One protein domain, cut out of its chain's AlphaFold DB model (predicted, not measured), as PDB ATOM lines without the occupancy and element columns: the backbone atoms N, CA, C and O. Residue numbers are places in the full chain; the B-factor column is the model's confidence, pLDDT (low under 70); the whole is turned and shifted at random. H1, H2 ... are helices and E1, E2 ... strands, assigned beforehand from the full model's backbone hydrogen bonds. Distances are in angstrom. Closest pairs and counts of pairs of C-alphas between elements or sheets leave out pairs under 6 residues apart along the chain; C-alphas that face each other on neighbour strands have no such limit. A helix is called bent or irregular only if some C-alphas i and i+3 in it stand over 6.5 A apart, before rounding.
ATOM      1  N   LYS A   4     -26.661  14.446 107.908       71.12
ATOM      2  CA  LYS A   4     -26.916  14.511 109.349       71.12
ATOM      3  C   LYS A   4     -28.398  14.342 109.629       71.12
ATOM      4  O   LYS A   4     -29.213  15.066 109.062       71.12
ATOM      5  N   ARG A   5     -28.745  13.453 110.559       72.44
ATOM      6  CA  ARG A   5     -30.118  13.325 111.076       72.44
ATOM      7  C   ARG A   5     -30.128  13.087 112.578       72.44
ATOM      8  O   ARG A   5     -29.292  12.354 113.093       72.44
ATOM      9  N   CYS A   6     -31.069  13.703 113.288       71.31
ATOM     10  CA  CYS A   6     -31.235  13.477 114.723       71.31
ATOM     11  C   CYS A   6     -31.818  12.087 114.985       71.31
ATOM     12  O   CYS A   6     -32.901  11.773 114.488       71.31
ATOM     13  N   LEU A   7     -31.154  11.303 115.829       68.62
ATOM     14  CA  LEU A   7     -31.677  10.024 116.283       68.62
ATOM     15  C   LEU A   7     -32.646  10.263 117.445       68.62
ATOM     16  O   LEU A   7     -32.223  10.490 118.573       68.62
ATOM     17  N   LYS A   8     -33.953  10.267 117.158       57.38
ATOM     18  CA  LYS A   8     -34.989  10.561 118.167       57.38
ATOM     19  C   LYS A   8     -35.650   9.315 118.772       57.38
ATOM     20  O   LYS A   8     -36.233   9.440 119.843       57.38
ATOM     21  N   LYS A   9     -35.576   8.140 118.122       55.12
ATOM     22  CA  LYS A   9     -36.122   6.851 118.608       55.12
ATOM     23  C   LYS A   9     -35.424   5.637 117.977       55.12
ATOM     24  O   LYS A   9     -34.859   5.744 116.896       55.12
ATOM     25  N   ILE A  10     -35.535   4.490 118.658       52.78
ATOM     26  CA  ILE A  10     -35.009   3.154 118.290       52.78
ATOM     27  C   ILE A  10     -35.789   2.513 117.115       52.78
ATOM     28  O   ILE A  10     -35.444   1.432 116.658       52.78
ATOM     29  N   ASP A  11     -36.826   3.171 116.589       49.78
ATOM     30  CA  ASP A  11     -37.761   2.578 115.616       49.78
ATOM     31  C   ASP A  11     -37.180   2.397 114.194       49.78
ATOM     32  O   ASP A  11     -37.869   1.905 113.301       49.78
ATOM     33  N   GLU A  12     -35.921   2.773 113.962       54.41
ATOM     34  CA  GLU A  12     -35.229   2.514 112.698       54.41
ATOM     35  C   GLU A  12     -34.479   1.166 112.767       54.41
ATOM     36  O   GLU A  12     -33.861   0.872 113.793       54.41
ATOM     37  N   PRO A  13     -34.480   0.335 111.701       52.88
ATOM     38  CA  PRO A  13     -33.824  -0.982 111.660       52.88
ATOM     39  C   PRO A  13     -32.296  -0.853 111.523       52.88
ATOM     40  O   PRO A  13     -31.668  -1.405 110.624       52.88
ATOM     41  N   ILE A  14     -31.702  -0.061 112.404       56.53
ATOM     42  CA  ILE A  14     -30.299   0.321 112.443       56.53
ATOM     43  C   ILE A  14     -29.636  -0.519 113.529       56.53
ATOM     44  O   ILE A  14     -30.083  -0.538 114.678       56.53
ATOM     45  N   SER A  15     -28.558  -1.227 113.183       59.34
ATOM     46  CA  SER A  15     -27.744  -1.924 114.182       59.34
ATOM     47  C   SER A  15     -26.979  -0.886 115.006       59.34
ATOM     48  O   SER A  15     -25.951  -0.359 114.584       59.34
ATOM     49  N   ILE A  16     -27.530  -0.540 116.166       64.69
ATOM     50  CA  ILE A  16     -26.959   0.432 117.098       64.69
ATOM     51  C   ILE A  16     -26.199  -0.324 118.205       64.69
ATOM     52  O   ILE A  16     -26.773  -1.230 118.824       64.69
ATOM     53  N   PRO A  17     -24.945   0.046 118.531       66.75
ATOM     54  CA  PRO A  17     -24.201  -0.551 119.631       66.75
ATOM     55  C   PRO A  17     -24.979  -0.487 120.941       66.75
ATOM     56  O   PRO A  17     -25.605   0.521 121.274       66.75
ATOM     57  N   LYS A  18     -24.892  -1.554 121.743       68.06
ATOM     58  CA  LYS A  18     -25.623  -1.675 123.015       68.06
ATOM     59  C   LYS A  18     -25.441  -0.462 123.936       68.06
ATOM     60  O   LYS A  18     -26.391  -0.079 124.610       68.06
ATOM     61  N   LEU A  19     -24.258   0.151 123.948       67.44
ATOM     62  CA  LEU A  19     -23.978   1.342 124.756       67.44
ATOM     63  C   LEU A  19     -24.709   2.594 124.270       67.44
ATOM     64  O   LEU A  19     -25.171   3.370 125.100       67.44
ATOM     65  N   ILE A  20     -24.867   2.768 122.958       73.12
ATOM     66  CA  ILE A  20     -25.672   3.856 122.393       73.12
ATOM     67  C   ILE A  20     -27.147   3.625 122.730       73.12
ATOM     68  O   ILE A  20     -27.814   4.539 123.201       73.12
ATOM     69  N   ASN A  21     -27.638   2.387 122.599       73.88
ATOM     70  CA  ASN A  21     -29.003   2.038 123.007       73.88
ATOM     71  C   ASN A  21     -29.245   2.307 124.500       73.88
ATOM     72  O   ASN A  21     -30.273   2.861 124.878       73.88
ATOM     73  N   GLN A  22     -28.293   1.946 125.363       74.75
ATOM     74  CA  GLN A  22     -28.359   2.264 126.792       74.75
ATOM     75  C   GLN A  22     -28.365   3.776 127.037       74.75
ATOM     76  O   GLN A  22     -29.146   4.248 127.857       74.75
ATOM     77  N   PHE A  23     -27.536   4.528 126.311       78.12
ATOM     78  CA  PHE A  23     -27.461   5.979 126.432       78.12
ATOM     79  C   PHE A  23     -28.755   6.677 125.989       78.12
ATOM     80  O   PHE A  23     -29.274   7.488 126.747       78.12
ATOM     81  N   ILE A  24     -29.323   6.312 124.835       78.38
ATOM     82  CA  ILE A  24     -30.602   6.854 124.337       78.38
ATOM     83  C   ILE A  24     -31.736   6.560 125.318       78.38
ATOM     84  O   ILE A  24     -32.540   7.436 125.615       78.38
ATOM     85  N   ASN A  25     -31.793   5.341 125.861       81.00
ATOM     86  CA  ASN A  25     -32.814   4.982 126.845       81.00
ATOM     87  C   ASN A  25     -32.655   5.755 128.164       81.00
ATOM     88  O   ASN A  25     -33.651   6.072 128.809       81.00
ATOM     89  N   ALA A  26     -31.417   6.052 128.571       82.94
ATOM     90  CA  ALA A  26     -31.133   6.809 129.788       82.94
ATOM     91  C   ALA A  26     -31.343   8.324 129.614       82.94
ATOM     92  O   ALA A  26     -31.787   8.989 130.550       82.94
ATOM     93  N   ILE A  27     -31.033   8.871 128.432       83.06
ATOM     94  CA  ILE A  27     -31.181  10.293 128.089       83.06
ATOM     95  C   ILE A  27     -31.845  10.440 126.706       83.06
ATOM     96  O   ILE A  27     -31.168  10.756 125.726       83.06
ATOM     97  N   PRO A  28     -33.178  10.275 126.611       80.19
ATOM     98  CA  PRO A  28     -33.895  10.365 125.333       80.19
ATOM     99  C   PRO A  28     -33.791  11.731 124.643       80.19
ATOM    100  O   PRO A  28     -34.011  11.839 123.442       80.19
ATOM    101  N   GLU A  29     -33.464  12.778 125.403       80.44
ATOM    102  CA  GLU A  29     -33.351  14.153 124.904       80.44
ATOM    103  C   GLU A  29     -31.930  14.531 124.459       80.44
ATOM    104  O   GLU A  29     -31.698  15.662 124.037       80.44
ATOM    105  N   ALA A  30     -30.962  13.610 124.548       79.88
ATOM    106  CA  ALA A  30     -29.599  13.888 124.115       79.88
ATOM    107  C   ALA A  30     -29.556  14.179 122.597       79.88
ATOM    108  O   ALA A  30     -30.108  13.405 121.808       79.88
ATOM    109  N   PRO A  31     -28.875  15.253 122.151       80.94
ATOM    110  CA  PRO A  31     -28.769  15.620 120.742       80.94
ATOM    111  C   PRO A  31     -27.748  14.725 120.021       80.94
ATOM    112  O   PRO A  31     -26.628  15.143 119.714       80.94
ATOM    113  N   ILE A  32     -28.138  13.475 119.762       81.19
ATOM    114  CA  ILE A  32     -27.359  12.536 118.952       81.19
ATOM    115  C   ILE A  32     -27.680  12.776 117.477       81.19
ATOM    116  O   ILE A  32     -28.814  12.577 117.032       81.19
ATOM    117  N   GLU A  33     -26.677  13.180 116.705       83.06
ATOM    118  CA  GLU A  33     -26.759  13.239 115.249       83.06
ATOM    119  C   GLU A  33     -26.058  12.031 114.636       83.06
ATOM    120  O   GLU A  33     -24.864  11.803 114.842       83.06
ATOM    121  N   LEU A  34     -26.808  11.276 113.840       77.69
ATOM    122  CA  LEU A  34     -26.240  10.285 112.944       77.69
ATOM    123  C   LEU A  34     -25.485  10.996 111.831       77.69
ATOM    124  O   LEU A  34     -26.041  11.895 111.196       77.69
ATOM    125  N   ILE A  35     -24.254  10.566 111.587       78.62
ATOM    126  CA  ILE A  35     -23.500  10.916 110.388       78.62
ATOM    127  C   ILE A  35     -23.581   9.717 109.452       78.62
ATOM    128  O   ILE A  35     -22.914   8.710 109.686       78.62
ATOM    129  N   ASP A  36     -24.395   9.840 108.410       72.00
ATOM    130  CA  ASP A  36     -24.519   8.810 107.387       72.00
ATOM    131  C   ASP A  36     -23.296   8.848 106.464       72.00
ATOM    132  O   ASP A  36     -22.944   9.913 105.935       72.00
ATOM    133  N   TYR A  37     -22.643   7.703 106.292       69.06
ATOM    134  CA  TYR A  37     -21.638   7.508 105.259       69.06
ATOM    135  C   TYR A  37     -22.102   6.361 104.356       69.06
ATOM    136  O   TYR A  37     -22.460   5.277 104.810       69.06
ATOM    137  N   ASP A  38     -22.148   6.647 103.060       60.38
ATOM    138  CA  ASP A  38     -22.753   5.784 102.051       60.38
ATOM    139  C   ASP A  38     -21.794   4.640 101.702       60.38
ATOM    140  O   ASP A  38     -20.962   4.764 100.803       60.38
ATOM    141  N   TYR A  39     -21.834   3.562 102.485       62.56
ATOM    142  CA  TYR A  39     -21.026   2.378 102.229       62.56
ATOM    143  C   TYR A  39     -21.762   1.085 102.606       62.56
ATOM    144  O   TYR A  39     -22.420   0.991 103.640       62.56
ATOM    145  N   VAL A  40     -21.630   0.066 101.755       59.75
ATOM    146  CA  VAL A  40     -22.231  -1.263 101.926       59.75
ATOM    147  C   VAL A  40     -21.170  -2.312 101.575       59.75
ATOM    148  O   VAL A  40     -20.808  -2.427 100.408       59.75
ATOM    149  N   GLY A  41     -20.681  -3.085 102.554       63.53
ATOM    150  CA  GLY A  41     -19.656  -4.125 102.339       63.53
ATOM    151  C   GLY A  41     -18.592  -4.186 103.442       63.53
ATOM    152  O   GLY A  41     -18.875  -3.765 104.561       63.53
ATOM    153  N   GLU A  42     -17.389  -4.667 103.095       69.69
ATOM    154  CA  GLU A  42     -16.162  -4.624 103.917       69.69
ATOM    155  C   GLU A  42     -15.314  -3.379 103.603       69.69
ATOM    156  O   GLU A  42     -14.693  -3.289 102.539       69.69
ATOM    157  N   ALA A  43     -15.284  -2.418 104.527       73.19
ATOM    158  CA  ALA A  43     -14.628  -1.122 104.342       73.19
ATOM    159  C   ALA A  43     -13.160  -1.231 103.888       73.19
ATOM    160  O   ALA A  43     -12.366  -1.958 104.488       73.19
ATOM    161  N   THR A  44     -12.776  -0.452 102.877       78.69
ATOM    162  CA  THR A  44     -11.392  -0.349 102.394       78.69
ATOM    163  C   THR A  44     -10.672   0.886 102.953       78.69
ATOM    164  O   THR A  44     -11.291   1.812 103.483       78.69
ATOM    165  N   ASP A  45      -9.346   0.950 102.789       78.50
ATOM    166  CA  ASP A  45      -8.545   2.131 103.161       78.50
ATOM    167  C   ASP A  45      -9.008   3.421 102.457       78.50
ATOM    168  O   ASP A  45      -8.946   4.515 103.039       78.50
ATOM    169  N   ASP A  46      -9.509   3.302 101.226       82.38
ATOM    170  CA  ASP A  46     -10.056   4.425 100.463       82.38
ATOM    171  C   ASP A  46     -11.371   4.929 101.076       82.38
ATOM    172  O   ASP A  46     -11.590   6.143 101.153       82.38
ATOM    173  N   ASP A  47     -12.205   4.027 101.604       79.81
ATOM    174  CA  ASP A  47     -13.449   4.376 102.296       79.81
ATOM    175  C   ASP A  47     -13.158   5.130 103.601       79.81
ATOM    176  O   ASP A  47     -13.733   6.195 103.852       79.81
ATOM    177  N   PHE A  48     -12.192   4.655 104.399       79.50
ATOM    178  CA  PHE A  48     -11.751   5.355 105.613       79.50
ATOM    179  C   PHE A  48     -11.164   6.731 105.298       79.50
ATOM    180  O   PHE A  48     -11.458   7.714 105.984       79.50
ATOM    181  N   THR A  49     -10.363   6.824 104.237       81.81
ATOM    182  CA  THR A  49      -9.773   8.088 103.785       81.81
ATOM    183  C   THR A  49     -10.849   9.068 103.319       81.81
ATOM    184  O   THR A  49     -10.798  10.252 103.669       81.81
ATOM    185  N   SER A  50     -11.835   8.589 102.557       83.38
ATOM    186  CA  SER A  50     -12.982   9.374 102.097       83.38
ATOM    187  C   SER A  50     -13.799   9.896 103.275       83.38
ATOM    188  O   SER A  50     -14.056  11.100 103.361       83.38
ATOM    189  N   PHE A  51     -14.142   9.026 104.230       82.94
ATOM    190  CA  PHE A  51     -14.869   9.422 105.430       82.94
ATOM    191  C   PHE A  51     -14.083  10.440 106.264       82.94
ATOM    192  O   PHE A  51     -14.639  11.468 106.650       82.94
ATOM    193  N   ALA A  52     -12.782  10.219 106.483       84.25
ATOM    194  CA  ALA A  52     -11.925  11.151 107.214       84.25
ATOM    195  C   ALA A  52     -11.887  12.541 106.566       84.25
ATOM    196  O   ALA A  52     -11.961  13.537 107.280       84.25
ATOM    197  N   ASN A  53     -11.804  12.624 105.231       85.38
ATOM    198  CA  ASN A  53     -11.863  13.904 104.520       85.38
ATOM    199  C   ASN A  53     -13.209  14.599 104.756       85.38
ATOM    200  O   ASN A  53     -13.241  15.753 105.169       85.38
ATOM    201  N   GLN A  54     -14.322  13.884 104.566       85.44
ATOM    202  CA  GLN A  54     -15.647  14.479 104.736       85.44
ATOM    203  C   GLN A  54     -15.911  14.906 106.189       85.44
ATOM    204  O   GLN A  54     -16.531  15.940 106.433       85.44
ATOM    205  N   LEU A  55     -15.426  14.130 107.159       84.75
ATOM    206  CA  LEU A  55     -15.502  14.467 108.575       84.75
ATOM    207  C   LEU A  55     -14.610  15.667 108.913       84.75
ATOM    208  O   LEU A  55     -15.015  16.497 109.716       84.75
ATOM    209  N   TYR A  56     -13.431  15.790 108.305       82.56
ATOM    210  CA  TYR A  56     -12.560  16.957 108.473       82.56
ATOM    211  C   TYR A  56     -13.140  18.229 107.861       82.56
ATOM    212  O   TYR A  56     -12.852  19.315 108.337       82.56
ATOM    213  N   ASP A  57     -13.944  18.126 106.807       80.94
ATOM    214  CA  ASP A  57     -14.647  19.293 106.268       80.94
ATOM    215  C   ASP A  57     -15.817  19.694 107.181       80.94
ATOM    216  O   ASP A  57     -16.143  20.873 107.332       80.94
ATOM    217  N   LEU A  58     -16.441  18.699 107.820       83.44
ATOM    218  CA  LEU A  58     -17.528  18.884 108.774       83.44
ATOM    219  C   LEU A  58     -17.054  19.464 110.115       83.44
ATOM    220  O   LEU A  58     -17.739  20.303 110.704       83.44
ATOM    221  N   LEU A  59     -15.922  18.976 110.619       80.38
ATOM    222  CA  LEU A  59     -15.246  19.458 111.818       80.38
ATOM    223  C   LEU A  59     -14.347  20.620 111.409       80.38
ATOM    224  O   LEU A  59     -13.416  20.441 110.645       80.38
ATOM    225  N   ASN A  60     -14.570  21.828 111.909       74.06
ATOM    226  CA  ASN A  60     -13.747  22.954 111.474       74.06
ATOM    227  C   ASN A  60     -12.257  22.708 111.807       74.06
ATOM    228  O   ASN A  60     -11.912  22.411 112.946       74.06
ATOM    229  N   SER A  61     -11.366  22.876 110.824       71.50
ATOM    230  CA  SER A  61      -9.912  22.662 110.971       71.50
ATOM    231  C   SER A  61      -9.229  23.449 112.106       71.50
ATOM    232  O   SER A  61      -8.105  23.131 112.491       71.50
ATOM    233  N   THR A  62      -9.887  24.480 112.640       81.00
ATOM    234  CA  THR A  62      -9.410  25.279 113.781       81.00
ATOM    235  C   THR A  62      -9.816  24.714 115.142       81.00
ATOM    236  O   THR A  62      -9.311  25.176 116.165       81.00
ATOM    237  N   TRP A  63     -10.709  23.725 115.168       89.38
ATOM    238  CA  TRP A  63     -11.198  23.096 116.388       89.38
ATOM    239  C   TRP A  63     -10.119  22.228 117.037       89.38
ATOM    240  O   TRP A  63      -9.281  21.615 116.376       89.38
ATOM    241  N   ASP A  64     -10.139  22.168 118.366       90.50
ATOM    242  CA  ASP A  64      -9.264  21.294 119.130       90.50
ATOM    243  C   ASP A  64      -9.860  19.887 119.147       90.50
ATOM    244  O   ASP A  64     -10.871  19.639 119.802       90.50
ATOM    245  N   ILE A  65      -9.235  18.974 118.406       91.81
ATOM    246  CA  ILE A  65      -9.661  17.579 118.294       91.81
ATOM    247  C   ILE A  65      -8.657  16.698 119.040       91.81
ATOM    248  O   ILE A  65      -7.444  16.771 118.811       91.81
ATOM    249  N   LYS A  66      -9.162  15.850 119.937       91.94
ATOM    250  CA  LYS A  66      -8.366  14.921 120.739       91.94
ATOM    251  C   LYS A  66      -8.937  13.520 120.679       91.94
ATOM    252  O   LYS A  66     -10.115  13.303 120.944       91.94
ATOM    253  N   ILE A  67      -8.061  12.566 120.407       90.38
ATOM    254  CA  ILE A  67      -8.333  11.149 120.612       90.38
ATOM    255  C   ILE A  67      -7.980  10.848 122.059       90.38
ATOM    256  O   ILE A  67      -6.918  11.245 122.541       90.38
ATOM    257  N   VAL A  68      -8.865  10.145 122.744       91.06
ATOM    258  CA  VAL A  68      -8.671   9.726 124.124       91.06
ATOM    259  C   VAL A  68      -8.763   8.221 124.171       91.06
ATOM    260  O   VAL A  68      -9.703   7.640 123.628       91.06
ATOM    261  N   CYS A  69      -7.791   7.602 124.835       90.38
ATOM    262  CA  CYS A  69      -7.901   6.213 125.219       90.38
ATOM    263  C   CYS A  69      -7.583   5.971 126.684       90.38
ATOM    264  O   CYS A  69      -6.889   6.770 127.310       90.38
ATOM    265  N   PHE A  70      -8.100   4.885 127.246       91.00
ATOM    266  CA  PHE A  70      -7.833   4.521 128.631       91.00
ATOM    267  C   PHE A  70      -7.668   3.018 128.798       91.00
ATOM    268  O   PHE A  70      -8.267   2.249 128.065       91.00
ATOM    269  N   THR A  71      -6.845   2.600 129.755       91.31
ATOM    270  CA  THR A  71      -6.619   1.181 130.056       91.31
ATOM    271  C   THR A  71      -7.710   0.608 130.956       91.31
ATOM    272  O   THR A  71      -8.476   1.342 131.582       91.31
ATOM    273  N   ASN A  72      -7.676  -0.712 131.146       89.81
ATOM    274  CA  ASN A  72      -8.289  -1.343 132.314       89.81
ATOM    275  C   ASN A  72      -7.736  -0.778 133.632       89.81
ATOM    276  O   ASN A  72      -6.710  -0.086 133.675       89.81
ATOM    277  N   GLU A  73      -8.440  -1.094 134.709       90.38
ATOM    278  CA  GLU A  73      -8.118  -0.672 136.054       90.38
ATOM    279  C   GLU A  73      -6.821  -1.319 136.533       90.38
ATOM    280  O   GLU A  73      -6.486  -2.463 136.215       90.38
ATOM    281  N   LEU A  74      -6.076  -0.567 137.330       91.19
ATOM    282  CA  LEU A  74      -4.915  -1.063 138.034       91.19
ATOM    283  C   LEU A  74      -4.881  -0.496 139.453       91.19
ATOM    284  O   LEU A  74      -5.291   0.645 139.694       91.19
ATOM    285  N   PRO A  75      -4.320  -1.252 140.409       89.12
ATOM    286  CA  PRO A  75      -4.094  -0.722 141.737       89.12
ATOM    287  C   PRO A  75      -3.054   0.397 141.668       89.12
ATOM    288  O   PRO A  75      -2.032   0.271 140.983       89.12
ATOM    289  N   TYR A  76      -3.258   1.453 142.458       87.38
ATOM    290  CA  TYR A  76      -2.333   2.590 142.546       87.38
ATOM    291  C   TYR A  76      -0.867   2.172 142.781       87.38
ATOM    292  O   TYR A  76       0.059   2.753 142.216       87.38
ATOM    293  N   SER A  77      -0.637   1.092 143.537       89.31
ATOM    294  CA  SER A  77       0.700   0.538 143.798       89.31
ATOM    295  C   SER A  77       1.463   0.104 142.537       89.31
ATOM    296  O   SER A  77       2.694   0.063 142.544       89.31
ATOM    297  N   ARG A  78       0.763  -0.198 141.435       90.44
ATOM    298  CA  ARG A  78       1.364  -0.614 140.158       90.44
ATOM    299  C   ARG A  78       1.579   0.536 139.176       90.44
ATOM    300  O   ARG A  78       2.199   0.315 138.136       90.44
ATOM    301  N   LEU A  79       1.165   1.758 139.519       90.56
ATOM    302  CA  LEU A  79       1.201   2.922 138.632       90.56
ATOM    303  C   LEU A  79       2.583   3.168 138.010       90.56
ATOM    304  O   LEU A  79       2.726   3.276 136.793       90.56
ATOM    305  N   LYS A  80       3.636   3.178 138.836       91.81
ATOM    306  CA  LYS A  80       5.013   3.431 138.378       91.81
ATOM    307  C   LYS A  80       5.498   2.398 137.355       91.81
ATOM    308  O   LYS A  80       6.264   2.733 136.456       91.81
ATOM    309  N   VAL A  81       5.089   1.138 137.503       92.06
ATOM    310  CA  VAL A  81       5.448   0.064 136.565       92.06
ATOM    311  C   VAL A  81       4.615   0.176 135.294       92.06
ATOM    312  O   VAL A  81       5.157   0.006 134.202       92.06
ATOM    313  N   ALA A  82       3.330   0.504 135.429       91.06
ATOM    314  CA  ALA A  82       2.420   0.675 134.308       91.06
ATOM    315  C   ALA A  82       2.902   1.782 133.356       91.06
ATOM    316  O   ALA A  82       3.075   1.501 132.177       91.06
ATOM    317  N   TYR A  83       3.276   2.967 133.859       91.38
ATOM    318  CA  TYR A  83       3.828   4.051 133.023       91.38
ATOM    319  C   TYR A  83       5.049   3.637 132.194       91.38
ATOM    320  O   TYR A  83       5.226   4.086 131.063       91.38
ATOM    321  N   LYS A  84       5.919   2.778 132.738       90.19
ATOM    322  CA  LYS A  84       7.124   2.339 132.021       90.19
ATOM    323  C   LYS A  84       6.798   1.434 130.837       90.19
ATOM    324  O   LYS A  84       7.498   1.497 129.829       90.19
ATOM    325  N   LYS A  85       5.781   0.584 130.987       89.94
ATOM    326  CA  LYS A  85       5.419  -0.455 130.013       89.94
ATOM    327  C   LYS A  85       4.347  -0.008 129.031       89.94
ATOM    328  O   LYS A  85       4.307  -0.511 127.917       89.94
ATOM    329  N   TYR A  86       3.476   0.896 129.453       91.25
ATOM    330  CA  TYR A  86       2.336   1.305 128.663       91.25
ATOM    331  C   TYR A  86       2.766   2.172 127.480       91.25
ATOM    332  O   TYR A  86       3.568   3.104 127.607       91.25
ATOM    333  N   ARG A  87       2.231   1.821 126.317       88.12
ATOM    334  CA  ARG A  87       2.382   2.536 125.058       88.12
ATOM    335  C   ARG A  87       0.989   2.599 124.439       88.12
ATOM    336  O   ARG A  87       0.457   1.539 124.110       88.12
ATOM    337  N   PRO A  88       0.349   3.778 124.357       86.62
ATOM    338  CA  PRO A  88      -0.898   3.883 123.616       86.62
ATOM    339  C   PRO A  88      -0.625   3.599 122.143       86.62
ATOM    340  O   PRO A  88       0.423   4.000 121.637       86.62
ATOM    341  N   TRP A  89      -1.576   2.959 121.467       80.81
ATOM    342  CA  TRP A  89      -1.447   2.533 120.067       80.81
ATOM    343  C   TRP A  89      -0.991   3.658 119.130       80.81
ATOM    344  O   TRP A  89      -0.164   3.439 118.255       80.81
ATOM    345  N   PHE A  90      -1.456   4.892 119.351       82.31
ATOM    346  CA  PHE A  90      -1.087   6.033 118.512       82.31
ATOM    347  C   PHE A  90       0.395   6.416 118.618       82.31
ATOM    348  O   PHE A  90       0.873   7.200 117.807       82.31
ATOM    349  N   SER A  91       1.147   5.847 119.566       82.94
ATOM    350  CA  SER A  91       2.606   6.014 119.641       82.94
ATOM    351  C   SER A  91       3.337   5.380 118.459       82.94
ATOM    352  O   SER A  91       4.450   5.804 118.155       82.94
ATOM    353  N   ASP A  92       2.730   4.382 117.815       83.00
ATOM    354  CA  ASP A  92       3.324   3.657 116.687       83.00
ATOM    355  C   ASP A  92       3.037   4.338 115.339       83.00
ATOM    356  O   ASP A  92       3.554   3.927 114.301       83.00
ATOM    357  N   TYR A  93       2.241   5.412 115.349       85.75
ATOM    358  CA  TYR A  93       1.820   6.134 114.156       85.75
ATOM    359  C   TYR A  93       2.444   7.532 114.087       85.75
ATOM    360  O   TYR A  93       2.730   8.147 115.118       85.75
ATOM    361  N   PRO A  94       2.634   8.084 112.875       89.56
ATOM    362  CA  PRO A  94       3.334   9.348 112.670       89.56
ATOM    363  C   PRO A  94       2.441  10.571 112.945       89.56
ATOM    364  O   PRO A  94       2.321  11.462 112.104       89.56
ATOM    365  N   PHE A  95       1.820  10.636 114.124       90.81
ATOM    366  CA  PHE A  95       1.102  11.829 114.565       90.81
ATOM    367  C   PHE A  95       2.053  13.018 114.719       90.81
ATOM    368  O   PHE A  95       3.190  12.884 115.178       90.81
ATOM    369  N   LYS A  96       1.566  14.227 114.417       91.88
ATOM    370  CA  LYS A  96       2.368  15.457 114.552       91.88
ATOM    371  C   LYS A  96       2.836  15.731 115.986       91.88
ATOM    372  O   LYS A  96       3.865  16.374 116.195       91.88
ATOM    373  N   THR A  97       2.057  15.310 116.978       92.12
ATOM    374  CA  THR A  97       2.350  15.535 118.401       92.12
ATOM    375  C   THR A  97       2.510  14.215 119.130       92.12
ATOM    376  O   THR A  97       1.976  13.199 118.698       92.12
ATOM    377  N   LYS A  98       3.241  14.231 120.247       91.12
ATOM    378  CA  LYS A  98       3.369  13.054 121.104       91.12
ATOM    379  C   LYS A  98       2.114  12.862 121.946       91.12
ATOM    380  O   LYS A  98       1.543  13.836 122.436       91.12
ATOM    381  N   ALA A  99       1.812  11.596 122.194       91.94
ATOM    382  CA  ALA A  99       0.913  11.139 123.235       91.94
ATOM    383  C   ALA A  99       1.186  11.838 124.575       91.94
ATOM    384  O   ALA A  99       2.312  11.784 125.080       91.94
ATOM    385  N   ASN A 100       0.158  12.424 125.183       92.12
ATOM    386  CA  ASN A 100       0.169  12.701 126.615       92.12
ATOM    387  C   ASN A 100      -0.371  11.467 127.342       92.12
ATOM    388  O   ASN A 100      -1.376  10.909 126.914       92.12
ATOM    389  N   VAL A 101       0.300  11.032 128.407       93.62
ATOM    390  CA  VAL A 101      -0.100   9.865 129.198       93.62
ATOM    391  C   VAL A 101      -0.080  10.235 130.668       93.62
ATOM    392  O   VAL A 101       0.954  10.631 131.207       93.62
ATOM    393  N   HIS A 102      -1.205  10.025 131.334       93.00
ATOM    394  CA  HIS A 102      -1.382  10.290 132.755       93.00
ATOM    395  C   HIS A 102      -2.348   9.275 133.367       93.00
ATOM    396  O   HIS A 102      -2.753   8.311 132.722       93.00
ATOM    397  N   SER A 103      -2.680   9.439 134.642       93.44
ATOM    398  CA  SER A 103      -3.552   8.520 135.367       93.44
ATOM    399  C   SER A 103      -4.774   9.242 135.886       93.44
ATOM    400  O   SER A 103      -4.645  10.312 136.479       93.44
ATOM    401  N   VAL A 104      -5.927   8.607 135.740       92.88
ATOM    402  CA  VAL A 104      -7.202   9.091 136.261       92.88
ATOM    403  C   VAL A 104      -7.720   8.079 137.275       92.88
ATOM    404  O   VAL A 104      -7.656   6.869 137.061       92.88
ATOM    405  N   GLN A 105      -8.186   8.574 138.420       91.00
ATOM    406  CA  GLN A 105      -8.857   7.736 139.406       91.00
ATOM    407  C   GLN A 105     -10.223   7.318 138.871       91.00
ATOM    408  O   GLN A 105     -10.922   8.124 138.265       91.00
ATOM    409  N   ILE A 106     -10.620   6.076 139.116       88.31
ATOM    410  CA  ILE A 106     -11.954   5.610 138.746       88.31
ATOM    411  C   ILE A 106     -12.883   5.935 139.915       88.31
ATOM    412  O   ILE A 106     -12.701   5.404 141.012       88.31
ATOM    413  N   ASN A 107     -13.844   6.839 139.703       78.81
ATOM    414  CA  ASN A 107     -14.825   7.206 140.725       78.81
ATOM    415  C   ASN A 107     -16.001   6.219 140.709       78.81
ATOM    416  O   ASN A 107     -17.119   6.536 140.296       78.81
ATOM    417  N   ASP A 108     -15.710   4.986 141.118       70.25
ATOM    418  CA  ASP A 108     -16.685   3.913 141.242       70.25
ATOM    419  C   ASP A 108     -16.740   3.436 142.696       70.25
ATOM    420  O   ASP A 108     -15.732   3.007 143.264       70.25
ATOM    421  N   ASN A 109     -17.936   3.489 143.290       66.69
ATOM    422  CA  ASN A 109     -18.207   3.101 144.678       66.69
ATOM    423  C   ASN A 109     -17.777   1.657 144.991       66.69
ATOM    424  O   ASN A 109     -17.621   1.294 146.155       66.69
ATOM    425  N   LEU A 110     -17.607   0.824 143.963       65.94
ATOM    426  CA  LEU A 110     -17.233  -0.582 144.082       65.94
ATOM    427  C   LEU A 110     -15.717  -0.809 144.170       65.94
ATOM    428  O   LEU A 110     -15.284  -1.885 144.578       65.94
ATOM    429  N   CYS A 111     -14.900   0.168 143.773       63.38
ATOM    430  CA  CYS A 111     -13.479  -0.030 143.498       63.38
ATOM    431  C   CYS A 111     -12.621   1.104 144.076       63.38
ATOM    432  O   CYS A 111     -11.992   1.876 143.351       63.38
ATOM    433  N   ASN A 112     -12.547   1.172 145.408       65.94
ATOM    434  CA  ASN A 112     -11.678   2.126 146.096       65.94
ATOM    435  C   ASN A 112     -10.211   1.961 145.650       65.94
ATOM    436  O   ASN A 112      -9.660   0.860 145.666       65.94
ATOM    437  N   ASN A 113      -9.566   3.077 145.297       74.94
ATOM    438  CA  ASN A 113      -8.147   3.190 144.916       74.94
ATOM    439  C   ASN A 113      -7.734   2.536 143.583       74.94
ATOM    440  O   ASN A 113      -6.536   2.324 143.351       74.94
ATOM    441  N   GLN A 114      -8.689   2.235 142.703       86.94
ATOM    442  CA  GLN A 114      -8.379   1.868 141.323       86.94
ATOM    443  C   GLN A 114      -8.143   3.117 140.468       86.94
ATOM    444  O   GLN A 114      -8.805   4.148 140.618       86.94
ATOM    445  N   ILE A 115      -7.186   3.010 139.556       91.38
ATOM    446  CA  ILE A 115      -6.875   4.037 138.564       91.38
ATOM    447  C   ILE A 115      -6.823   3.394 137.181       91.38
ATOM    448  O   ILE A 115      -6.582   2.195 137.062       91.38
ATOM    449  N   CYS A 116      -6.973   4.192 136.137       92.50
ATOM    450  CA  CYS A 116      -6.617   3.811 134.774       92.50
ATOM    451  C   CYS A 116      -5.521   4.744 134.261       92.50
ATOM    452  O   CYS A 116      -5.414   5.897 134.694       92.50
ATOM    453  N   LEU A 117      -4.707   4.259 133.327       94.38
ATOM    454  CA  LEU A 117      -3.906   5.160 132.508       94.38
ATOM    455  C   LEU A 117      -4.800   5.719 131.409       94.38
ATOM    456  O   LEU A 117      -5.542   4.968 130.782       94.38
ATOM    457  N   VAL A 118      -4.722   7.024 131.199       93.75
ATOM    458  CA  VAL A 118      -5.386   7.747 130.121       93.75
ATOM    459  C   VAL A 118      -4.305   8.270 129.198       93.75
ATOM    460  O   VAL A 118      -3.297   8.808 129.659       93.75
ATOM    461  N   SER A 119      -4.524   8.119 127.899       93.50
ATOM    462  CA  SER A 119      -3.699   8.754 126.887       93.50
ATOM    463  C   SER A 119      -4.527   9.689 126.033       93.50
ATOM    464  O   SER A 119      -5.622   9.333 125.598       93.50
ATOM    465  N   THR A 120      -3.975  10.861 125.741       93.25
ATOM    466  CA  THR A 120      -4.583  11.842 124.846       93.25
ATOM    467  C   THR A 120      -3.643  12.135 123.678       93.25
ATOM    468  O   THR A 120      -2.433  12.303 123.849       93.25
ATOM    469  N   GLN A 121      -4.197  12.153 122.466       93.00
ATOM    470  CA  GLN A 121      -3.483  12.462 121.230       93.00
ATOM    471  C   GLN A 121      -4.188  13.610 120.527       93.00
ATOM    472  O   GLN A 121      -5.360  13.502 120.166       93.00
ATOM    473  N   LYS A 122      -3.473  14.716 120.313       92.31
ATOM    474  CA  LYS A 122      -4.017  15.851 119.571       92.31
ATOM    475  C   LYS A 122      -3.965  15.568 118.072       92.31
ATOM    476  O   LYS A 122      -2.910  15.198 117.549       92.31
ATOM    477  N   VAL A 123      -5.083  15.814 117.397       91.50
ATOM    478  CA  VAL A 123      -5.200  15.824 115.936       91.50
ATOM    479  C   VAL A 123      -4.928  17.249 115.461       91.50
ATOM    480  O   VAL A 123      -5.651  18.178 115.809       91.50
ATOM    481  N   CYS A 124      -3.836  17.447 114.726       90.56
ATOM    482  CA  CYS A 124      -3.375  18.775 114.318       90.56
ATOM    483  C   CYS A 124      -3.612  19.087 112.837       90.56
ATOM    484  O   CYS A 124      -3.378  20.221 112.420       90.56
ATOM    485  N   ASN A 125      -3.949  18.086 112.029       89.88
ATOM    486  CA  ASN A 125      -4.182  18.217 110.594       89.88
ATOM    487  C   ASN A 125      -5.001  17.022 110.073       89.88
ATOM    488  O   ASN A 125      -5.269  16.068 110.803       89.88
ATOM    489  N   ILE A 126      -5.350  17.064 108.788       88.00
ATOM    490  CA  ILE A 126      -6.088  15.996 108.108       88.00
ATOM    491  C   ILE A 126      -5.372  14.636 108.138       88.00
ATOM    492  O   ILE A 126      -6.038  13.614 108.245       88.00
ATOM    493  N   ASN A 127      -4.038  14.586 108.073       90.44
ATOM    494  CA  ASN A 127      -3.304  13.314 108.099       90.44
ATOM    495  C   ASN A 127      -3.400  12.650 109.477       90.44
ATOM    496  O   ASN A 127      -3.647  11.450 109.547       90.44
ATOM    497  N   ASP A 128      -3.290  13.429 110.559       91.38
ATOM    498  CA  ASP A 128      -3.537  12.937 111.918       91.38
ATOM    499  C   ASP A 128      -4.970  12.387 112.037       91.38
ATOM    500  O   ASP A 128      -5.177  11.331 112.636       91.38
ATOM    501  N   LEU A 129      -5.966  13.071 111.448       88.25
ATOM    502  CA  LEU A 129      -7.350  12.592 111.480       88.25
ATOM    503  C   LEU A 129      -7.511  11.302 110.670       88.25
ATOM    504  O   LEU A 129      -8.129  10.372 111.161       88.25
ATOM    505  N   LYS A 130      -6.926  11.203 109.473       87.31
ATOM    506  CA  LYS A 130      -6.954   9.972 108.667       87.31
ATOM    507  C   LYS A 130      -6.408   8.782 109.444       87.31
ATOM    508  O   LYS A 130      -7.093   7.774 109.542       87.31
ATOM    509  N   ILE A 131      -5.243   8.935 110.074       86.88
ATOM    510  CA  ILE A 131      -4.652   7.901 110.938       86.88
ATOM    511  C   ILE A 131      -5.627   7.505 112.055       86.88
ATOM    512  O   ILE A 131      -5.842   6.317 112.296       86.88
ATOM    513  N   ALA A 132      -6.230   8.494 112.724       84.50
ATOM    514  CA  ALA A 132      -7.194   8.266 113.795       84.50
ATOM    515  C   ALA A 132      -8.395   7.443 113.324       84.50
ATOM    516  O   ALA A 132      -8.757   6.455 113.953       84.50
ATOM    517  N   ILE A 133      -8.993   7.863 112.214       81.69
ATOM    518  CA  ILE A 133     -10.181   7.263 111.623       81.69
ATOM    519  C   ILE A 133      -9.851   5.842 111.160       81.69
ATOM    520  O   ILE A 133     -10.436   4.900 111.681       81.69
ATOM    521  N   THR A 134      -8.856   5.647 110.293       78.69
ATOM    522  CA  THR A 134      -8.474   4.310 109.807       78.69
ATOM    523  C   THR A 134      -8.281   3.313 110.951       78.69
ATOM    524  O   THR A 134      -8.772   2.191 110.876       78.69
ATOM    525  N   TYR A 135      -7.640   3.712 112.053       75.06
ATOM    526  CA  TYR A 135      -7.463   2.818 113.199       75.06
ATOM    527  C   TYR A 135      -8.756   2.569 113.988       75.06
ATOM    528  O   TYR A 135      -9.115   1.423 114.253       75.06
ATOM    529  N   LEU A 136      -9.466   3.636 114.371       75.31
ATOM    530  CA  LEU A 136     -10.675   3.532 115.194       75.31
ATOM    531  C   LEU A 136     -11.802   2.773 114.485       75.31
ATOM    532  O   LEU A 136     -12.640   2.184 115.162       75.31
ATOM    533  N   PHE A 137     -11.807   2.784 113.152       69.25
ATOM    534  CA  PHE A 137     -12.803   2.106 112.330       69.25
ATOM    535  C   PHE A 137     -12.393   0.709 111.849       69.25
ATOM    536  O   PHE A 137     -13.275  -0.072 111.522       69.25
ATOM    537  N   SER A 138     -11.102   0.359 111.840       61.59
ATOM    538  CA  SER A 138     -10.647  -1.005 111.504       61.59
ATOM    539  C   SER A 138     -10.628  -1.965 112.699       61.59
ATOM    540  O   SER A 138     -10.495  -3.176 112.523       61.59
ATOM    541  N   CYS A 139     -10.752  -1.457 113.929       55.22
ATOM    542  CA  CYS A 139     -10.732  -2.283 115.132       55.22
ATOM    543  C   CYS A 139     -12.139  -2.733 115.554       55.22
ATOM    544  O   CYS A 139     -13.070  -1.933 115.638       55.22
ATOM    545  N   ILE A 140     -12.268  -4.007 115.945       51.69
ATOM    546  CA  ILE A 140     -13.424  -4.502 116.705       51.69
ATOM    547  C   ILE A 140     -13.440  -3.741 118.036       51.69
ATOM    548  O   ILE A 140     -12.520  -3.863 118.840       51.69
ATOM    549  N   TYR A 141     -14.464  -2.915 118.222       56.66
ATOM    550  CA  TYR A 141     -14.637  -1.969 119.321       56.66
ATOM    551  C   TYR A 141     -14.091  -2.400 120.693       56.66
ATOM    552  O   TYR A 141     -14.518  -3.402 121.270       56.66
ATOM    553  N   GLU A 142     -13.307  -1.507 121.306       61.28
ATOM    554  CA  GLU A 142     -13.226  -1.400 122.760       61.28
ATOM    555  C   GLU A 142     -13.776  -0.036 123.195       61.28
ATOM    556  O   GLU A 142     -13.421   1.001 122.638       61.28
ATOM    557  N   THR A 143     -14.597  -0.012 124.251       62.34
ATOM    558  CA  THR A 143     -15.185   1.201 124.876       62.34
ATOM    559  C   THR A 143     -14.163   2.229 125.357       62.34
ATOM    560  O   THR A 143     -14.521   3.238 125.952       62.34
ATOM    561  N   GLN A 144     -12.892   1.902 125.177       76.31
ATOM    562  CA  GLN A 144     -11.718   2.597 125.638       76.31
ATOM    563  C   GLN A 144     -11.304   3.725 124.704       76.31
ATOM    564  O   GLN A 144     -10.426   4.467 125.104       76.31
ATOM    565  N   TYR A 145     -11.901   3.892 123.517       82.31
ATOM    566  CA  TYR A 145     -11.500   4.911 122.542       82.31
ATOM    567  C   TYR A 145     -12.613   5.916 122.240       82.31
ATOM    568  O   TYR A 145     -13.724   5.525 121.890       82.31
ATOM    569  N   LEU A 146     -12.310   7.212 122.349       85.69
ATOM    570  CA  LEU A 146     -13.252   8.313 122.112       85.69
ATOM    571  C   LEU A 146     -12.577   9.452 121.350       85.69
ATOM    572  O   LEU A 146     -11.382   9.697 121.532       85.69
ATOM    573  N   ILE A 147     -13.350  10.192 120.555       89.06
ATOM    574  CA  ILE A 147     -12.913  11.474 119.999       89.06
ATOM    575  C   ILE A 147     -13.682  12.600 120.683       89.06
ATOM    576  O   ILE A 147     -14.911  12.611 120.721       89.06
ATOM    577  N   PHE A 148     -12.941  13.574 121.190       91.12
ATOM    578  CA  PHE A 148     -13.469  14.836 121.684       91.12
ATOM    579  C   PHE A 148     -13.082  15.943 120.718       91.12
ATOM    580  O   PHE A 148     -11.935  15.998 120.273       91.12
ATOM    581  N   TYR A 149     -14.017  16.827 120.404       91.00
ATOM    582  CA  TYR A 149     -13.749  17.992 119.572       91.00
ATOM    583  C   TYR A 149     -14.370  19.234 120.198       91.00
ATOM    584  O   TYR A 149     -15.445  19.156 120.779       91.00
ATOM    585  N   SER A 150     -13.709  20.381 120.089       89.44
ATOM    586  CA  SER A 150     -14.227  21.644 120.615       89.44
ATOM    587  C   SER A 150     -13.835  22.813 119.720       89.44
ATOM    588  O   SER A 150     -12.689  22.860 119.265       89.44
ATOM    589  N   PRO A 151     -14.714  23.811 119.520       87.75
ATOM    590  CA  PRO A 151     -14.328  25.076 118.904       87.75
ATOM    591  C   PRO A 151     -13.213  25.807 119.650       87.75
ATOM    592  O   PRO A 151     -12.471  26.586 119.056       87.75
ATOM    593  N   ASN A 152     -13.095  25.549 120.952       87.06
ATOM    594  CA  ASN A 152     -12.106  26.154 121.823       87.06
ATOM    595  C   ASN A 152     -11.062  25.123 122.253       87.06
ATOM    596  O   ASN A 152     -11.236  23.916 122.125       87.06
ATOM    597  N   LYS A 153      -9.950  25.596 122.817       87.19
ATOM    598  CA  LYS A 153      -8.935  24.699 123.371       87.19
ATOM    599  C   LYS A 153      -9.517  23.897 124.539       87.19
ATOM    600  O   LYS A 153      -9.903  24.477 125.555       87.19
ATOM    601  N   LEU A 154      -9.486  22.573 124.436       86.12
ATOM    602  CA  LEU A 154      -9.925  21.677 125.494       86.12
ATOM    603  C   LEU A 154      -8.828  21.562 126.560       86.12
ATOM    604  O   LEU A 154      -7.691  21.186 126.256       86.12
ATOM    605  N   SER A 155      -9.130  21.870 127.824       88.12
ATOM    606  CA  SER A 155      -8.158  21.687 128.908       88.12
ATOM    607  C   SER A 155      -8.056  20.215 129.324       88.12
ATOM    608  O   SER A 155      -9.065  19.521 129.431       88.12
ATOM    609  N   GLU A 156      -6.834  19.741 129.594       88.31
ATOM    610  CA  GLU A 156      -6.616  18.377 130.111       88.31
ATOM    611  C   GLU A 156      -7.330  18.182 131.455       88.31
ATOM    612  O   GLU A 156      -8.001  17.184 131.657       88.31
ATOM    613  N   SER A 157      -7.300  19.181 132.343       90.19
ATOM    614  CA  SER A 157      -7.959  19.089 133.652       90.19
ATOM    615  C   SER A 157      -9.477  18.911 133.564       90.19
ATOM    616  O   SER A 157     -10.062  18.200 134.383       90.19
ATOM    617  N   LYS A 158     -10.138  19.539 132.580       90.38
ATOM    618  CA  LYS A 158     -11.581  19.364 132.368       90.38
ATOM    619  C   LYS A 158     -11.881  17.981 131.805       90.38
ATOM    620  O   LYS A 158     -12.857  17.366 132.227       90.38
ATOM    621  N   LEU A 159     -11.047  17.498 130.886       91.25
ATOM    622  CA  LEU A 159     -11.154  16.146 130.353       91.25
ATOM    623  C   LEU A 159     -10.975  15.101 131.467       91.25
ATOM    624  O   LEU A 159     -11.816  14.219 131.604       91.25
ATOM    625  N   ASP A 160      -9.969  15.259 132.324       91.56
ATOM    626  CA  ASP A 160      -9.691  14.355 133.447       91.56
ATOM    627  C   ASP A 160     -10.837  14.285 134.439       91.56
ATOM    628  O   ASP A 160     -11.211  13.199 134.878       91.56
ATOM    629  N   TYR A 161     -11.419  15.438 134.773       92.19
ATOM    630  CA  TYR A 161     -12.612  15.496 135.606       92.19
ATOM    631  C   TYR A 161     -13.743  14.662 134.994       92.19
ATOM    632  O   TYR A 161     -14.321  13.813 135.664       92.19
ATOM    633  N   LEU A 162     -14.038  14.860 133.711       91.75
ATOM    634  CA  LEU A 162     -15.138  14.157 133.055       91.75
ATOM    635  C   LEU A 162     -14.889  12.657 132.944       91.75
ATOM    636  O   LEU A 162     -15.809  11.876 133.179       91.75
ATOM    637  N   LEU A 163     -13.657  12.250 132.635       92.38
ATOM    638  CA  LEU A 163     -13.268  10.845 132.629       92.38
ATOM    639  C   LEU A 163     -13.410  10.243 134.027       92.38
ATOM    640  O   LEU A 163     -14.064   9.215 134.174       92.38
ATOM    641  N   ARG A 164     -12.901  10.909 135.067       92.06
ATOM    642  CA  ARG A 164     -13.022  10.447 136.456       92.06
ATOM    643  C   ARG A 164     -14.472  10.189 136.853       92.06
ATOM    644  O   ARG A 164     -14.758   9.149 137.433       92.06
ATOM    645  N   GLU A 165     -15.372  11.118 136.538       91.94
ATOM    646  CA  GLU A 165     -16.784  10.996 136.914       91.94
ATOM    647  C   GLU A 165     -17.568   9.993 136.049       91.94
ATOM    648  O   GLU A 165     -18.670   9.591 136.422       91.94
ATOM    649  N   SER A 166     -17.033   9.592 134.893       90.56
ATOM    650  CA  SER A 166     -17.768   8.780 133.911       90.56
ATOM    651  C   SER A 166     -17.239   7.357 133.771       90.56
ATOM    652  O   SER A 166     -17.983   6.483 133.325       90.56
ATOM    653  N   LEU A 167     -15.984   7.107 134.139       91.06
ATOM    654  CA  LEU A 167     -15.372   5.782 134.097       91.06
ATOM    655  C   LEU A 167     -15.829   4.922 135.276       91.06
ATOM    656  O   LEU A 167     -15.972   5.404 136.399       91.06
ATOM    657  N   TYR A 168     -16.040   3.635 135.016       89.62
ATOM    658  CA  TYR A 168     -16.399   2.650 136.033       89.62
ATOM    659  C   TYR A 168     -15.857   1.261 135.687       89.62
ATOM    660  O   TYR A 168     -15.527   0.970 134.530       89.62
ATOM    661  N   VAL A 169     -15.754   0.398 136.699       89.00
ATOM    662  CA  VAL A 169     -15.247  -0.967 136.530       89.00
ATOM    663  C   VAL A 169     -16.404  -1.883 136.149       89.00
ATOM    664  O   VAL A 169     -17.421  -1.960 136.836       89.00
ATOM    665  N   ARG A 170     -16.263  -2.620 135.046       86.62
ATOM    666  CA  ARG A 170     -17.238  -3.646 134.670       86.62
ATOM    667  C   ARG A 170     -16.973  -4.894 135.484       86.62
ATOM    668  O   ARG A 170     -15.888  -5.461 135.406       86.62
ATOM    669  N   LEU A 171     -17.982  -5.375 136.194       86.38
ATOM    670  CA  LEU A 171     -17.910  -6.660 136.875       86.38
ATOM    671  C   LEU A 171     -18.514  -7.757 135.997       86.38
ATOM    672  O   LEU A 171     -19.539  -7.565 135.341       86.38
ATOM    673  N   ASN A 172     -17.879  -8.925 135.977       85.81
ATOM    674  CA  ASN A 172     -18.477 -10.123 135.402       85.81
ATOM    675  C   ASN A 172     -19.550 -10.702 136.344       85.81
ATOM    676  O   ASN A 172     -19.727 -10.256 137.476       85.81
ATOM    677  N   ARG A 173     -20.248 -11.754 135.894       87.12
ATOM    678  CA  ARG A 173     -21.311 -12.430 136.668       87.12
ATOM    679  C   ARG A 173     -20.871 -12.990 138.032       87.12
ATOM    680  O   ARG A 173     -21.720 -13.387 138.818       87.12
ATOM    681  N   HIS A 174     -19.566 -13.070 138.286       88.69
ATOM    682  CA  HIS A 174     -18.977 -13.565 139.529       88.69
ATOM    683  C   HIS A 174     -18.423 -12.432 140.411       88.69
ATOM    684  O   HIS A 174     -17.810 -12.711 141.436       88.69
ATOM    685  N   GLY A 175     -18.615 -11.166 140.025       82.38
ATOM    686  CA  GLY A 175     -18.141 -10.006 140.782       82.38
ATOM    687  C   GLY A 175     -16.658  -9.678 140.589       82.38
ATOM    688  O   GLY A 175     -16.147  -8.802 141.280       82.38
ATOM    689  N   TYR A 176     -15.957 -10.338 139.661       84.94
ATOM    690  CA  TYR A 176     -14.583  -9.967 139.313       84.94
ATOM    691  C   TYR A 176     -14.573  -8.885 138.247       84.94
ATOM    692  O   TYR A 176     -15.420  -8.885 137.351       84.94
ATOM    693  N   SER A 177     -13.570  -8.012 138.305       85.88
ATOM    694  CA  SER A 177     -13.356  -7.035 137.248       85.88
ATOM    695  C   SER A 177     -13.141  -7.705 135.887       85.88
ATOM    696  O   SER A 177     -12.433  -8.707 135.764       85.88
ATOM    697  N   ASN A 178     -13.769  -7.126 134.871       85.50
ATOM    698  CA  ASN A 178     -13.650  -7.455 133.457       85.50
ATOM    699  C   ASN A 178     -13.363  -6.185 132.630       85.50
ATOM    700  O   ASN A 178     -13.887  -5.978 131.526       85.50
ATOM    701  N   GLY A 179     -12.553  -5.303 133.214       87.25
ATOM    702  CA  GLY A 179     -12.041  -4.097 132.588       87.25
ATOM    703  C   GLY A 179     -12.852  -2.840 132.871       87.25
ATOM    704  O   GLY A 179     -13.905  -2.865 133.511       87.25
ATOM    705  N   VAL A 180     -12.367  -1.728 132.328       87.94
ATOM    706  CA  VAL A 180     -12.949  -0.397 132.527       87.94
ATOM    707  C   VAL A 180     -13.793  -0.010 131.330       87.94
ATOM    708  O   VAL A 180     -13.483  -0.320 130.180       87.94
ATOM    709  N   THR A 181     -14.883   0.690 131.603       87.19
ATOM    710  CA  THR A 181     -15.714   1.284 130.567       87.19
ATOM    711  C   THR A 181     -16.184   2.667 130.992       87.19
ATOM    712  O   THR A 181     -15.997   3.075 132.138       87.19
ATOM    713  N   ILE A 182     -16.784   3.397 130.058       87.25
ATOM    714  CA  ILE A 182     -17.286   4.746 130.282       87.25
ATOM    715  C   ILE A 182     -18.815   4.765 130.226       87.25
ATOM    716  O   ILE A 182     -19.441   4.117 129.390       87.25
ATOM    717  N   SER A 183     -19.430   5.519 131.130       87.38
ATOM    718  CA  SER A 183     -20.850   5.850 131.083       87.38
ATOM    719  C   SER A 183     -21.049   7.121 130.260       87.38
ATOM    720  O   SER A 183     -20.717   8.215 130.721       87.38
ATOM    721  N   PHE A 184     -21.625   6.999 129.060       85.25
ATOM    722  CA  PHE A 184     -21.983   8.175 128.253       85.25
ATOM    723  C   PHE A 184     -23.048   9.035 128.915       85.25
ATOM    724  O   PHE A 184     -23.032  10.249 128.754       85.25
ATOM    725  N   GLU A 185     -23.920   8.432 129.724       85.81
ATOM    726  CA  GLU A 185     -24.895   9.169 130.521       85.81
ATOM    727  C   GLU A 185     -24.195  10.131 131.487       85.81
ATOM    728  O   GLU A 185     -24.461  11.334 131.473       85.81
ATOM    729  N   LYS A 186     -23.264   9.617 132.304       89.44
ATOM    730  CA  LYS A 186     -22.500  10.449 133.241       89.44
ATOM    731  C   LYS A 186     -21.639  11.468 132.499       89.44
ATOM    732  O   LYS A 186     -21.604  12.624 132.912       89.44
ATOM    733  N   LEU A 187     -21.004  11.072 131.396       89.38
ATOM    734  CA  LEU A 187     -20.191  11.974 130.582       89.38
ATOM    735  C   LEU A 187     -21.021  13.155 130.074       89.38
ATOM    736  O   LEU A 187     -20.636  14.307 130.274       89.38
ATOM    737  N   TYR A 188     -22.185  12.870 129.491       88.31
ATOM    738  CA  TYR A 188     -23.114  13.871 128.984       88.31
ATOM    739  C   TYR A 188     -23.626  14.790 130.099       88.31
ATOM    740  O   TYR A 188     -23.515  16.010 129.984       88.31
ATOM    741  N   ARG A 189     -24.122  14.224 131.209       88.81
ATOM    742  CA  ARG A 189     -24.644  15.002 132.347       88.81
ATOM    743  C   ARG A 189     -23.580  15.909 132.972       88.81
ATOM    744  O   ARG A 189     -23.884  17.042 133.325       88.81
ATOM    745  N   ASN A 190     -22.343  15.429 133.107       89.12
ATOM    746  CA  ASN A 190     -21.252  16.196 133.714       89.12
ATOM    747  C   ASN A 190     -20.653  17.248 132.771       89.12
ATOM    748  O   ASN A 190     -20.083  18.241 133.238       89.12
ATOM    749  N   LYS A 191     -20.727  17.023 131.454       87.81
ATOM    750  CA  LYS A 191     -20.289  18.004 130.460       87.81
ATOM    751  C   LYS A 191     -21.329  19.112 130.286       87.81
ATOM    752  O   LYS A 191     -20.943  20.278 130.337       87.81
ATOM    753  N   GLY A 192     -22.602  18.745 130.131       81.38
ATOM    754  CA  GLY A 192     -23.675  19.661 129.738       81.38
ATOM    755  C   GLY A 192     -23.528  20.138 128.288       81.38
ATOM    756  O   GLY A 192     -22.411  20.236 127.774       81.38
ATOM    757  N   ASP A 193     -24.658  20.398 127.625       77.25
ATOM    758  CA  ASP A 193     -24.730  20.969 126.267       77.25
ATOM    759  C   ASP A 193     -23.810  20.280 125.241       77.25
ATOM    760  O   ASP A 193     -23.197  20.913 124.384       77.25
ATOM    761  N   CYS A 194     -23.658  18.960 125.363       81.12
ATOM    762  CA  CYS A 194     -22.773  18.173 124.515       81.12
ATOM    763  C   CYS A 194     -23.539  17.654 123.301       81.12
ATOM    764  O   CYS A 194     -24.519  16.926 123.439       81.12
ATOM    765  N   LYS A 195     -23.065  17.979 122.104       85.12
ATOM    766  CA  LYS A 195     -23.528  17.332 120.882       85.12
ATOM    767  C   LYS A 195     -22.765  16.035 120.662       85.12
ATOM    768  O   LYS A 195     -21.546  15.999 120.825       85.12
ATOM    769  N   ILE A 196     -23.476  14.979 120.284       84.31
ATOM    770  CA  ILE A 196     -22.867  13.672 120.044       84.31
ATOM    771  C   ILE A 196     -23.068  13.325 118.581       84.31
ATOM    772  O   ILE A 196     -24.200  13.271 118.103       84.31
ATOM    773  N   LEU A 197     -21.971  13.091 117.871       83.06
ATOM    774  CA  LEU A 197     -22.020  12.577 116.511       83.06
ATOM    775  C   LEU A 197     -21.726  11.079 116.533       83.06
ATOM    776  O   LEU A 197     -20.720  10.645 117.104       83.06
ATOM    777  N   TYR A 198     -22.596  10.306 115.893       80.00
ATOM    778  CA  TYR A 198     -22.461   8.861 115.750       80.00
ATOM    779  C   TYR A 198     -22.406   8.493 114.256       80.00
ATOM    780  O   TYR A 198     -23.420   8.612 113.564       80.00
ATOM    781  N   PRO A 199     -21.237   8.095 113.725       75.50
ATOM    782  CA  PRO A 199     -21.103   7.580 112.367       75.50
ATOM    783  C   PRO A 199     -21.908   6.290 112.191       75.50
ATOM    784  O   PRO A 199     -21.801   5.372 113.004       75.50
ATOM    785  N   TYR A 200     -22.707   6.222 111.131       70.25
ATOM    786  CA  TYR A 200     -23.578   5.088 110.834       70.25
ATOM    787  C   TYR A 200     -23.589   4.766 109.332       70.25
ATOM    788  O   TYR A 200     -23.685   5.683 108.524       70.25
ATOM    789  N   GLY A 201     -23.516   3.476 108.979       57.25
ATOM    790  CA  GLY A 201     -23.494   3.007 107.583       57.25
ATOM    791  C   GLY A 201     -23.086   1.531 107.418       57.25
ATOM    792  O   GLY A 201     -22.166   1.224 106.667       57.25
ATOM    793  N   GLY A 202     -23.682   0.601 108.180       55.25
ATOM    794  CA  GLY A 202     -23.406  -0.848 108.066       55.25
ATOM    795  C   GLY A 202     -22.730  -1.499 109.284       55.25
ATOM    796  O   GLY A 202     -22.682  -0.914 110.366       55.25
ATOM    797  N   THR A 203     -22.267  -2.746 109.127       51.44
ATOM    798  CA  THR A 203     -21.771  -3.613 110.221       51.44
ATOM    799  C   THR A 203     -20.351  -3.299 110.690       51.44
ATOM    800  O   THR A 203     -20.013  -3.638 111.823       51.44
ATOM    801  N   ASP A 204     -19.554  -2.614 109.866       49.62
ATOM    802  CA  ASP A 204     -18.091  -2.647 110.013       49.62
ATOM    803  C   ASP A 204     -17.490  -1.367 110.608       49.62
ATOM    804  O   ASP A 204     -16.401  -1.397 111.165       49.62
ATOM    805  N   PHE A 205     -18.214  -0.245 110.591       52.78
ATOM    806  CA  PHE A 205     -17.706   1.044 111.095       52.78
ATOM    807  C   PHE A 205     -18.268   1.402 112.484       52.78
ATOM    808  O   PHE A 205     -18.056   2.493 113.022       52.78
ATOM    809  N   GLY A 206     -19.089   0.511 113.037       51.38
ATOM    810  CA  GLY A 206     -20.207   0.876 113.895       51.38
ATOM    811  C   GLY A 206     -19.895   1.064 115.371       51.38
ATOM    812  O   GLY A 206     -20.541   0.399 116.170       51.38
ATOM    813  N   SER A 207     -18.973   1.940 115.790       58.19
ATOM    814  CA  SER A 207     -18.856   2.282 117.230       58.19
ATOM    815  C   SER A 207     -18.139   3.589 117.599       58.19
ATOM    816  O   SER A 207     -18.075   3.911 118.791       58.19
ATOM    817  N   LEU A 208     -17.603   4.362 116.646       68.56
ATOM    818  CA  LEU A 208     -16.979   5.647 116.975       68.56
ATOM    819  C   LEU A 208     -18.024   6.625 117.533       68.56
ATOM    820  O   LEU A 208     -19.118   6.755 116.995       68.56
ATOM    821  N   MET A 209     -17.676   7.364 118.580       76.19
ATOM    822  CA  MET A 209     -18.445   8.533 119.006       76.19
ATOM    823  C   MET A 209     -17.555   9.754 119.056       76.19
ATOM    824  O   MET A 209     -16.431   9.703 119.567       76.19
ATOM    825  N   LEU A 210     -18.110  10.857 118.566       83.62
ATOM    826  CA  LEU A 210     -17.503  12.165 118.665       83.62
ATOM    827  C   LEU A 210     -18.332  13.020 119.615       83.62
ATOM    828  O   LEU A 210     -19.529  13.207 119.402       83.62
ATOM    829  N   PHE A 211     -17.681  13.543 120.645       85.19
ATOM    830  CA  PHE A 211     -18.303  14.388 121.658       85.19
ATOM    831  C   PHE A 211     -17.862  15.838 121.469       85.19
ATOM    832  O   PHE A 211     -16.669  16.140 121.562       85.19
ATOM    833  N   GLU A 212     -18.829  16.727 121.242       86.50
ATOM    834  CA  GLU A 212     -18.599  18.170 121.196       86.50
ATOM    835  C   GLU A 212     -18.374  18.737 122.590       86.50
ATOM    836  O   GLU A 212     -19.114  18.433 123.534       86.50
ATOM    837  N   PHE A 213     -17.362  19.588 122.704       77.94
ATOM    838  CA  PHE A 213     -16.951  20.221 123.942       77.94
ATOM    839  C   PHE A 213     -17.073  21.733 123.940       77.94
ATOM    840  O   PHE A 213     -16.611  22.377 122.975       77.94
TER     841      PHE A 213
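What this domain is: This is residues 4 to 213 of the 213 residues of an uncharacterized protein of Muribaculaceae bacterium Isolate-042 (Harlan) (UniProt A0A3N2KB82). A strongly twisted sheet of eight strands makes the core, with helices packed on both of its faces in three layers: H3 and H5 on one face, H6 and H7 on the other. H2 packs on H5, H1 packs on H7, and H6 runs straight on into a separate small hairpin, E7 and E8. The printed part has 210 residues with seven named helices and ten named strands, in the order E1 H1 E2 H2 E3 H3 H4 E4 E5 H5 E6 H6 E7 E8 H7 E9 E10; the class is mixed, helices and strands. The large sheet is mixed, in the order E1 E2 E9 E10 E6 E3 E5 E4. The whole is compact, with a radius of gyration of the C-alphas of 17.0 A and spans of 48 by 40 by 33 A.

How they stand to each other: The large sheet has the edge strands E1, residues 4 to 6, and E4, residues 100 to 105; its inner strands, from E1 onward, are E2 (32 to 36), E9 (196 to 200), E10 (210 to 212), E6 (145 to 150), E3 (64 to 70) and E5 (114 to 123). From edge to edge the strands' lines turn by 174 degrees. E2 and E9 are parallel, with N 33 and O 196 2.8 A apart, and E10 and E6 are parallel, with N 211 and O 147 2.9 A apart. The other neighbours are antiparallel: N 34 and O 5 of E1 and E2 are 2.8 A apart, N 197 and O 210 of the hairpin E9 and E10 2.9 A, N 66 and O 148 of E6 and E3 2.8 A, N 119 and O 69 of E3 and E5 2.8 A, and N 118 and O 102 of the hairpin E4 and E5 2.8 A. H5, residues 126 to 138, is on the sheet at a height of 8.8 A, along the strands at 24 degrees to E6 on the local plane. H2, residues 45 to 58, touches H5 at a steep tilt of 55 degrees, opposite ways, closest at the C-alphas of Ala 52 and Lys 130, 5.3 A. H3, residues 76 to 85, is on the sheet over E5 at a height of 8.4 A; it is irregular, with C-alphas 77 and 80 7.5 A apart. H4, residues 89 to 92, only grazes the sheet with residues 89 to 91. Two split strand-helix-strand units, whose two parallel strands have another strand between them, are E3, H3 H4, E4 and E5, H5, E6, each with a right-handed crossover. H6, residues 156 to 166, is on the sheet on the opposite face from H5; its closest C-alphas to E4 are those of Arg 164 and Gln 105, 5.8 A. H7, residues 184 to 191, touches H6 at a steep tilt of 43 degrees, opposite ways, closest at the C-alphas of Lys 186 and Ser 166, 5.1 A. H1, residues 18 to 26, touches H7, closest at the C-alphas of Phe 23 and Glu 185, 5.8 A. The helix packing is mostly crossed. E7, residues 167 to 171, and E8, residues 177 to 182, form an antiparallel hairpin with N 168 and O 181 2.9 A apart. Every O i to N i+4 pair is within hydrogen-bond range in H1, H2, H5, H6 and H7; H3 has 3 of 6, and H4 is too short for such a pair.

Where its parts are: E1 begins at C-alpha 4, (-26.916, 14.511, 109.349). E5 is 29.1 A long, from C-alpha 114 at (-8.379, 1.868, 141.323). H2 measures 19.8 A, E3 19.3 A, H5 17.9 A and E6 17.1 A. E10 ends at C-alpha 212, (-18.599, 18.170, 121.196).

The domain as a whole: The C-alphas farthest apart are those of Asp 11 and Lys 80, 48.5 A. The printed part has no cut, and its one long link is E1 to H1, 11 residues. The mean pLDDT of the printed part is 81.0; residues 7 to 19, 37 to 42, 109 to 112, 137 to 143 and 201 to 208 are under 70.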